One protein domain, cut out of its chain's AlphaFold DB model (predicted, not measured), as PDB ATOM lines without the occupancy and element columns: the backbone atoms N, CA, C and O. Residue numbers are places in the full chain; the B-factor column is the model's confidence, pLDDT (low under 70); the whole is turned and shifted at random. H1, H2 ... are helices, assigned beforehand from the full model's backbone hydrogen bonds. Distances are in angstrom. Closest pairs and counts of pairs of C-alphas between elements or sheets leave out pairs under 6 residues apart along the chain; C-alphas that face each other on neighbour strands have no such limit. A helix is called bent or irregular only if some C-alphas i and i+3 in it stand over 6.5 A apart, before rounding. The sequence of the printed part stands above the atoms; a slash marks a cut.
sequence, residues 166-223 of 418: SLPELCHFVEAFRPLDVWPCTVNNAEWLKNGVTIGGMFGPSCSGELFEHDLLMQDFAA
ATOM      1  N   SER A 166      -6.744  98.723  78.855       88.75
ATOM      2  CA  SER A 166      -6.049 100.003  78.832       88.75
ATOM      3  C   SER A 166      -4.683  99.901  79.518       88.75
ATOM      4  O   SER A 166      -4.440  99.009  80.331       88.75
ATOM      5  N   LEU A 167      -3.785 100.852  79.240       90.50
ATOM      6  CA  LEU A 167      -2.463 100.879  79.873       90.50
ATOM      7  C   LEU A 167      -2.535 100.853  81.419       90.50
ATOM      8  O   LEU A 167      -1.823 100.042  82.003       90.50
ATOM      9  N   PRO A 168      -3.392 101.637  82.110       92.81
ATOM     10  CA  PRO A 168      -3.514 101.540  83.567       92.81
ATOM     11  C   PRO A 168      -3.989 100.168  84.064       92.81
ATOM     12  O   PRO A 168      -3.510  99.698  85.093       92.81
ATOM     13  N   GLU A 169      -4.902  99.510  83.342       93.56
ATOM     14  CA  GLU A 169      -5.356  98.154  83.678       93.56
ATOM     15  C   GLU A 169      -4.230  97.131  83.499       93.56
ATOM     16  O   GLU A 169      -4.046  96.275  84.362       93.56
ATOM     17  N   LEU A 170      -3.437  97.254  82.430       93.81
ATOM     18  CA  LEU A 170      -2.254  96.422  82.212       93.81
ATOM     19  C   LEU A 170      -1.182  96.669  83.274       93.81
ATOM     20  O   LEU A 170      -0.632  95.708  83.797       93.81
ATOM     21  N   CYS A 171      -0.906  97.921  83.641       94.62
ATOM     22  CA  CYS A 171       0.036  98.228  84.718       94.62
ATOM     23  C   CYS A 171      -0.425  97.616  86.041       94.62
ATOM     24  O   CYS A 171       0.366  96.962  86.710       94.62
ATOM     25  N   HIS A 172      -1.711  97.745  86.382       95.75
ATOM     26  CA  HIS A 172      -2.266  97.120  87.581       95.75
ATOM     27  C   HIS A 172      -2.164  95.588  87.538       95.75
ATOM     28  O   HIS A 172      -1.813  94.954  88.533       95.75
ATOM     29  N   PHE A 173      -2.430  94.987  86.376       95.56
ATOM     30  CA  PHE A 173      -2.255  93.555  86.165       95.56
ATOM     31  C   PHE A 173      -0.794  93.138  86.377       95.56
ATOM     32  O   PHE A 173      -0.528  92.250  87.180       95.56
ATOM     33  N   VAL A 174       0.161  93.804  85.726       95.50
ATOM     34  CA  VAL A 174       1.600  93.531  85.875       95.50
ATOM     35  C   VAL A 174       2.044  93.714  87.327       95.50
ATOM     36  O   VAL A 174       2.743  92.855  87.859       95.50
ATOM     37  N   GLU A 175       1.585  94.770  87.998       95.88
ATOM     38  CA  GLU A 175       1.881  95.051  89.406       95.88
ATOM     39  C   GLU A 175       1.395  93.931  90.334       95.88
ATOM     40  O   GLU A 175       2.064  93.617  91.317       95.88
ATOM     41  N   ALA A 176       0.270  93.284  90.023       96.81
ATOM     42  CA  ALA A 176      -0.236  92.173  90.824       96.81
ATOM     43  C   ALA A 176       0.688  90.941  90.788       96.81
ATOM     44  O   ALA A 176       0.801  90.232  91.789       96.81
ATOM     45  N   PHE A 177       1.370  90.692  89.664       95.44
ATOM     46  CA  PHE A 177       2.309  89.570  89.510       95.44
ATOM     47  C   PHE A 177       3.758  89.945  89.825       95.44
ATOM     48  O   PHE A 177       4.547  89.076  90.196       95.44
ATOM     49  N   ARG A 178       4.109  91.227  89.685       94.75
ATOM     50  CA  ARG A 178       5.458  91.782  89.846       94.75
ATOM     51  C   ARG A 178       6.545  90.982  89.104       94.75
ATOM     52  O   ARG A 178       7.534  90.588  89.737       94.75
ATOM     53  N   PRO A 179       6.390  90.714  87.795       94.88
ATOM     54  CA  PRO A 179       7.328  89.879  87.052       94.88
ATOM     55  C   PRO A 179       8.737  90.492  87.013       94.88
ATOM     56  O   PRO A 179       8.920  91.691  87.229       94.88
ATOM     57  N   LEU A 180       9.745  89.657  86.747       92.44
ATOM     58  CA  LEU A 180      11.122  90.120  86.532       92.44
ATOM     59  C   LEU A 180      11.295  90.788  85.162       92.44
ATOM     60  O   LEU A 180      12.076  91.721  85.045       92.44
ATOM     61  N   ASP A 181      10.560  90.321  84.156       92.56
ATOM     62  CA  ASP A 181      10.625  90.809  82.781       92.56
ATOM     63  C   ASP A 181       9.245  90.653  82.119       92.56
ATOM     64  O   ASP A 181       8.455  89.787  82.513       92.56
ATOM     65  N   VAL A 182       8.948  91.488  81.126       92.94
ATOM     66  CA  VAL A 182       7.681  91.506  80.382       92.94
ATOM     67  C   VAL A 182       7.994  91.431  78.895       92.94
ATOM     68  O   VAL A 182       8.784  92.212  78.378       92.94
ATOM     69  N   TRP A 183       7.350  90.504  78.191       89.81
ATOM     70  CA  TRP A 183       7.542  90.334  76.754       89.81
ATOM     71  C   TRP A 183       6.257  90.688  76.009       89.81
ATOM     72  O   TRP A 183       5.206  90.116  76.319       89.81
ATOM     73  N   PRO A 184       6.303  91.634  75.054       88.19
ATOM     74  CA  PRO A 184       5.125  91.988  74.287       88.19
ATOM     75  C   PRO A 184       4.792  90.871  73.295       88.19
ATOM     76  O   PRO A 184       5.672  90.332  72.630       88.19
ATOM     77  N   CYS A 185       3.502  90.561  73.172       80.44
ATOM     78  CA  CYS A 185       2.952  89.684  72.130       80.44
ATOM     79  C   CYS A 185       2.153  90.458  71.064       80.44
ATOM     80  O   CYS A 185       1.571  89.870  70.162       80.44
ATOM     81  N   THR A 186       2.115  91.786  71.186       78.44
ATOM     82  CA  THR A 186       1.506  92.717  70.235       78.44
ATOM     83  C   THR A 186       2.415  93.940  70.152       78.44
ATOM     84  O   THR A 186       2.358  94.817  71.018       78.44
ATOM     85  N   VAL A 187       3.309  93.984  69.167       80.25
ATOM     86  CA  VAL A 187       4.292  95.065  69.025       80.25
ATOM     87  C   VAL A 187       4.407  95.501  67.569       80.25
ATOM     88  O   VAL A 187       4.398  94.680  66.660       80.25
ATOM     89  N   ASN A 188       4.539  96.809  67.354       82.69
ATOM     90  CA  ASN A 188       4.994  97.361  66.084       82.69
ATOM     91  C   ASN A 188       6.395  97.933  66.303       82.69
ATOM     92  O   ASN A 188       6.542  99.034  66.834       82.69
ATOM     93  N   ASN A 189       7.418  97.170  65.912       83.69
ATOM     94  CA  ASN A 189       8.816  97.501  66.199       83.69
ATOM     95  C   ASN A 189       9.222  98.864  65.622       83.69
ATOM     96  O   ASN A 189       9.866  99.659  66.306       83.69
ATOM     97  N   ALA A 190       8.800  99.172  64.392       81.12
ATOM     98  CA  ALA A 190       9.131 100.432  63.733       81.12
ATOM     99  C   ALA A 190       8.501 101.640  64.444       81.12
ATOM    100  O   ALA A 190       9.165 102.656  64.664       81.12
ATOM    101  N   GLU A 191       7.228 101.538  64.830       83.00
ATOM    102  CA  GLU A 191       6.525 102.610  65.536       83.00
ATOM    103  C   GLU A 191       7.062 102.806  66.957       83.00
ATOM    104  O   GLU A 191       7.290 103.942  67.378       83.00
ATOM    105  N   TRP A 192       7.301 101.715  67.683       87.56
ATOM    106  CA  TRP A 192       7.833 101.775  69.041       87.56
ATOM    107  C   TRP A 192       9.226 102.388  69.061       87.56
ATOM    108  O   TRP A 192       9.474 103.296  69.856       87.56
ATOM    109  N   LEU A 193      10.098 101.983  68.133       87.50
ATOM    110  CA  LEU A 193      11.433 102.555  68.012       87.50
ATOM    111  C   LEU A 193      11.376 104.047  67.665       87.50
ATOM    112  O   LEU A 193      12.047 104.857  68.304       87.50
ATOM    113  N   LYS A 194      10.528 104.433  66.704       86.88
ATOM    114  CA  LYS A 194      10.328 105.836  66.314       86.88
ATOM    115  C   LYS A 194       9.856 106.705  67.481       86.88
ATOM    116  O   LYS A 194      10.277 107.855  67.597       86.88
ATOM    117  N   ASN A 195       8.980 106.168  68.324       86.88
ATOM    118  CA  ASN A 195       8.382 106.890  69.444       86.88
ATOM    119  C   ASN A 195       9.178 106.740  70.754       86.88
ATOM    120  O   ASN A 195       8.796 107.335  71.762       86.88
ATOM    121  N   GLY A 196      10.271 105.967  70.757       89.88
ATOM    122  CA  GLY A 196      11.064 105.683  71.955       89.88
ATOM    123  C   GLY A 196      10.282 104.928  73.033       89.88
ATOM    124  O   GLY A 196      10.516 105.142  74.222       89.88
ATOM    125  N   VAL A 197       9.322 104.093  72.629       91.12
ATOM    126  CA  VAL A 197       8.513 103.270  73.534       91.12
ATOM    127  C   VAL A 197       9.314 102.034  73.926       91.12
ATOM    128  O   VAL A 197       9.815 101.318  73.064       91.12
ATOM    129  N   THR A 198       9.415 101.783  75.229       94.12
ATOM    130  CA  THR A 198      10.137 100.641  75.798       94.12
ATOM    131  C   THR A 198       9.273  99.920  76.827       94.12
ATOM    132  O   THR A 198       8.441 100.539  77.503       94.12
ATOM    133  N   ILE A 199       9.475  98.614  76.980       94.94
ATOM    134  CA  ILE A 199       8.813  97.801  78.002       94.94
ATOM    135  C   ILE A 199       9.165  98.320  79.389       94.94
ATOM    136  O   ILE A 199       8.266  98.539  80.204       94.94
ATOM    137  N   GLY A 200      10.444  98.595  79.649       94.12
ATOM    138  CA  GLY A 200      10.884  99.155  80.920       94.12
ATOM    139  C   GLY A 200      10.273 100.528  81.201       94.12
ATOM    140  O   GLY A 200       9.972 100.847  82.349       94.12
ATOM    141  N   GLY A 201      10.011 101.326  80.164       93.69
ATOM    142  CA  GLY A 201       9.330 102.612  80.294       93.69
ATOM    143  C   GLY A 201       7.854 102.478  80.674       93.69
ATOM    144  O   GLY A 201       7.368 103.253  81.497       93.69
ATOM    145  N   MET A 202       7.146 101.502  80.102       93.88
ATOM    146  CA  MET A 202       5.713 101.296  80.348       93.88
ATOM    147  C   MET A 202       5.433 100.514  81.634       93.88
ATOM    148  O   MET A 202       4.568 100.902  82.416       93.88
ATOM    149  N   PHE A 203       6.161  99.420  81.853       96.06
ATOM    150  CA  PHE A 203       5.859  98.428  82.884       96.06
ATOM    151  C   PHE A 203       6.918  98.338  83.979       96.06
ATOM    152  O   PHE A 203       6.636  97.762  85.029       96.06
ATOM    153  N   GLY A 204       8.100  98.934  83.793       94.81
ATOM    154  CA  GLY A 204       9.202  98.880  84.759       94.81
ATOM    155  C   GLY A 204       8.811  99.222  86.199       94.81
ATOM    156  O   GLY A 204       9.119  98.437  87.092       94.81
ATOM    157  N   PRO A 205       8.045 100.304  86.456       95.12
ATOM    158  CA  PRO A 205       7.577 100.630  87.806       95.12
ATOM    159  C   PRO A 205       6.694  99.554  88.460       95.12
ATOM    160  O   PRO A 205       6.570  99.525  89.681       95.12
ATOM    161  N   SER A 206       6.072  98.691  87.653       95.75
ATOM    162  CA  SER A 206       5.183  97.605  88.089       95.75
ATOM    163  C   SER A 206       5.905  96.249  88.191       95.75
ATOM    164  O   SER A 206       5.309  95.266  88.630       95.75
ATOM    165  N   CYS A 207       7.180  96.175  87.798       95.75
ATOM    166  CA  CYS A 207       7.980  94.951  87.776       95.75
ATOM    167  C   CYS A 207       8.911  94.846  88.996       95.75
ATOM    168  O   CYS A 207       9.135  95.809  89.730       95.75
ATOM    169  N   SER A 208       9.460  93.649  89.225       93.81
ATOM    170  CA  SER A 208      10.528  93.426  90.214       93.81
ATOM    171  C   SER A 208      11.931  93.473  89.603       93.81
ATOM    172  O   SER A 208      12.900  93.582  90.350       93.81
ATOM    173  N   GLY A 209      12.049  93.347  88.279       90.31
ATOM    174  CA  GLY A 209      13.318  93.453  87.566       90.31
ATOM    175  C   GLY A 209      13.543  94.839  86.968       90.31
ATOM    176  O   GLY A 209      12.607  95.603  86.742       90.31
ATOM    177  N   GLU A 210      14.813  95.148  86.720       89.81
ATOM    178  CA  GLU A 210      15.259  96.408  86.108       89.81
ATOM    179  C   GLU A 210      15.784  96.210  84.676       89.81
ATOM    180  O   GLU A 210      16.015  97.183  83.958       89.81
ATOM    181  N   LEU A 211      15.982  94.953  84.264       92.00
ATOM    182  CA  LEU A 211      16.518  94.579  82.961       92.00
ATOM    183  C   LEU A 211      15.415  93.945  82.112       92.00
ATOM    184  O   LEU A 211      14.928  92.868  82.446       92.00
ATOM    185  N   PHE A 212      15.077  94.603  81.006       93.69
ATOM    186  CA  PHE A 212      14.063  94.146  80.060       93.69
ATOM    187  C   PHE A 212      14.747  93.675  78.784       93.69
ATOM    188  O   PHE A 212      15.336  94.476  78.056       93.69
ATOM    189  N   GLU A 213      14.712  92.371  78.513       92.25
ATOM    190  CA  GLU A 213      15.450  91.796  77.384       92.25
ATOM    191  C   GLU A 213      14.932  92.290  76.032       92.25
ATOM    192  O   GLU A 213      15.724  92.527  75.120       92.25
ATOM    193  N   HIS A 214      13.617  92.495  75.907       92.25
ATOM    194  CA  HIS A 214      13.019  93.064  74.696       92.25
ATOM    195  C   HIS A 214      13.605  94.446  74.371       92.25
ATOM    196  O   HIS A 214      13.982  94.700  73.227       92.25
ATOM    197  N   ASP A 215      13.800  95.298  75.382       94.06
ATOM    198  CA  ASP A 215      14.377  96.635  75.193       94.06
ATOM    199  C   ASP A 215      15.831  96.577  74.704       94.06
ATOM    200  O   ASP A 215      16.244  97.416  73.902       94.06
ATOM    201  N   LEU A 216      16.611  95.588  75.160       91.81
ATOM    202  CA  LEU A 216      17.976  95.356  74.673       91.81
ATOM    203  C   LEU A 216      17.970  94.910  73.206       91.81
ATOM    204  O   LEU A 216      18.732  95.438  72.399       91.81
ATOM    205  N   LEU A 217      17.064  93.997  72.839       89.56
ATOM    206  CA  LEU A 217      16.908  93.550  71.452       89.56
ATOM    207  C   LEU A 217      16.542  94.709  70.519       89.56
ATOM    208  O   LEU A 217      17.069  94.793  69.410       89.56
ATOM    209  N   MET A 218      15.671  95.617  70.960       89.75
ATOM    210  CA  MET A 218      15.286  96.790  70.168       89.75
ATOM    211  C   MET A 218      16.430  97.798  70.020       89.75
ATOM    212  O   MET A 218      16.570  98.404  68.958       89.75
ATOM    213  N   GLN A 219      17.284  97.951  71.036       89.25
ATOM    214  CA  GLN A 219      18.498  98.769  70.937       89.25
ATOM    215  C   GLN A 219      19.489  98.189  69.922       89.25
ATOM    216  O   GLN A 219      19.993  98.925  69.070       89.25
ATOM    217  N   ASP A 220      19.720  96.877  69.958       87.50
ATOM    218  CA  ASP A 220      20.590  96.190  69.000       87.50
ATOM    219  C   ASP A 220      20.043  96.273  67.571       87.50
ATOM    220  O   ASP A 220      20.798  96.480  66.616       87.50
ATOM    221  N   PHE A 221      18.723  96.133  67.414       84.69
ATOM    222  CA  PHE A 221      18.039  96.295  66.135       84.69
ATOM    223  C   PHE A 221      18.239  97.712  65.582       84.69
ATOM    224  O   PHE A 221      18.683  97.881  64.446       84.69
ATOM    225  N   ALA A 222      18.009  98.738  66.404       84.75
ATOM    226  CA  ALA A 222      18.221 100.130  66.021       84.75
ATOM    227  C   ALA A 222      19.674 100.406  65.606       84.75
ATOM    228  O   ALA A 222      19.915 101.041  64.579       84.75
ATOM    229  N   ALA A 223      20.647  99.887  66.361       85.31
ATOM    230  CA  ALA A 223      22.066 100.063  66.068       85.31
ATOM    231  C   ALA A 223      22.445  99.486  64.692       85.31
ATOM    232  O   ALA A 223      23.082 100.179  63.897       85.31
TER     233      ALA A 223
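What this domain is: This is residues 166 to 223 of the 418 residues of the protein "DRMBL domain-containing protein" of Fusarium oxysporum f. sp. conglutinans race 2 54008 (UniProt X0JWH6). Four short helices are spaced out along one long axis with few contacts between them: H1 is at one end and meets H3 near the last residues of both, the two making a V, H4 makes the other end, and H2 lies crosswise over H4. A long link, residues 178 to 188, leads from H1 to H2, past the place where H4 begins. The printed part has 58 residues with four named helices, in the order H1, H2, H3, H4, and no named strand; 37 of the 58 residues are in the helices, and the class is all helix. The whole is compact, with a radius of gyration of the C-alphas of 11.3 A, and the C-alphas span 34 by 23 by 17 A along their three main axes.

How they stand to each other: The helix H1, residues 167 to 177, and the helix H3, residues 199 to 206, touch, with 7 pairs of C-alphas within 8 A. Their closest C-alphas are those of Glu 175 and Ser 206, 4.4 A apart. The two stand at a steep tilt of 56 degrees and run the same way, with their centres 10.0 A apart. H3 also meets the helix H4, residues 213 to 223: the two only just touch, with 3 pairs of C-alphas within 8 A, and the closest are those of Ile 199 and Asp 215, 6.3 A apart. H3 and H4 form a helical hairpin, at a shallow tilt of 24 degrees and running opposite ways, though their centres are 15.5 A apart. The helix H2, residues 189 to 195, and H4 only just touch, again with 3 pairs of C-alphas within 8 A. Their closest C-alphas are those of Leu 193 and Met 218, 7.3 A apart, and their lines are about perpendicular, at 81 degrees. Of the 3 pairs of helices that touch, 1 is at a shallow tilt, and the helix packing is only just mostly crossed, that is, with lines at larger angles. H1 and H4 are apart, as are H1 and H2, and H2 and H3. In the backbones of H1, H2 and H4 every O i to N i+4 pair is within hydrogen-bond range, while in H3 2 of 4 such pairs are. H3 is irregular: C-alphas 202 and 205 are 7.7 A apart, and its line is a rough one.

Where its parts are: H1 and H4 are the longest helices, with 11 residues each. H1 runs from C-alpha 167 at (-2.463, 100.879, 79.873) to C-alpha 177 at (2.309, 89.570, 89.510), a length of 15.6 A. H4 runs 15.5 A from Glu 213 and ends at C-alpha 223, at (22.066, 100.063, 66.068). H3, with 8 residues, begins at C-alpha 199, at (8.813, 97.801, 78.002), and measures 10.7 A from first to last C-alpha. H2, with 7 residues from Asn 189 to Asn 195, measures 9.9 A.

The domain as a whole: The two C-alphas farthest apart are those of Ala 176, in H1, and Ala 223, in H4, at 34.2 A. From the first printed C-alpha, that of Ser 166, to the last, that of Ala 223, is 30.9 A. The link from H1 to H2, with 11 residues between them, is long; the link from H2 to H3, with 3 residues, is tight, and the link from H3 to H4, with 6 residues, is short. The printed part has no cut. The mean pLDDT of the printed part is 90.7, and no printed residue is under 70; H2 has a mean of 85 and H1 and H3 have 95.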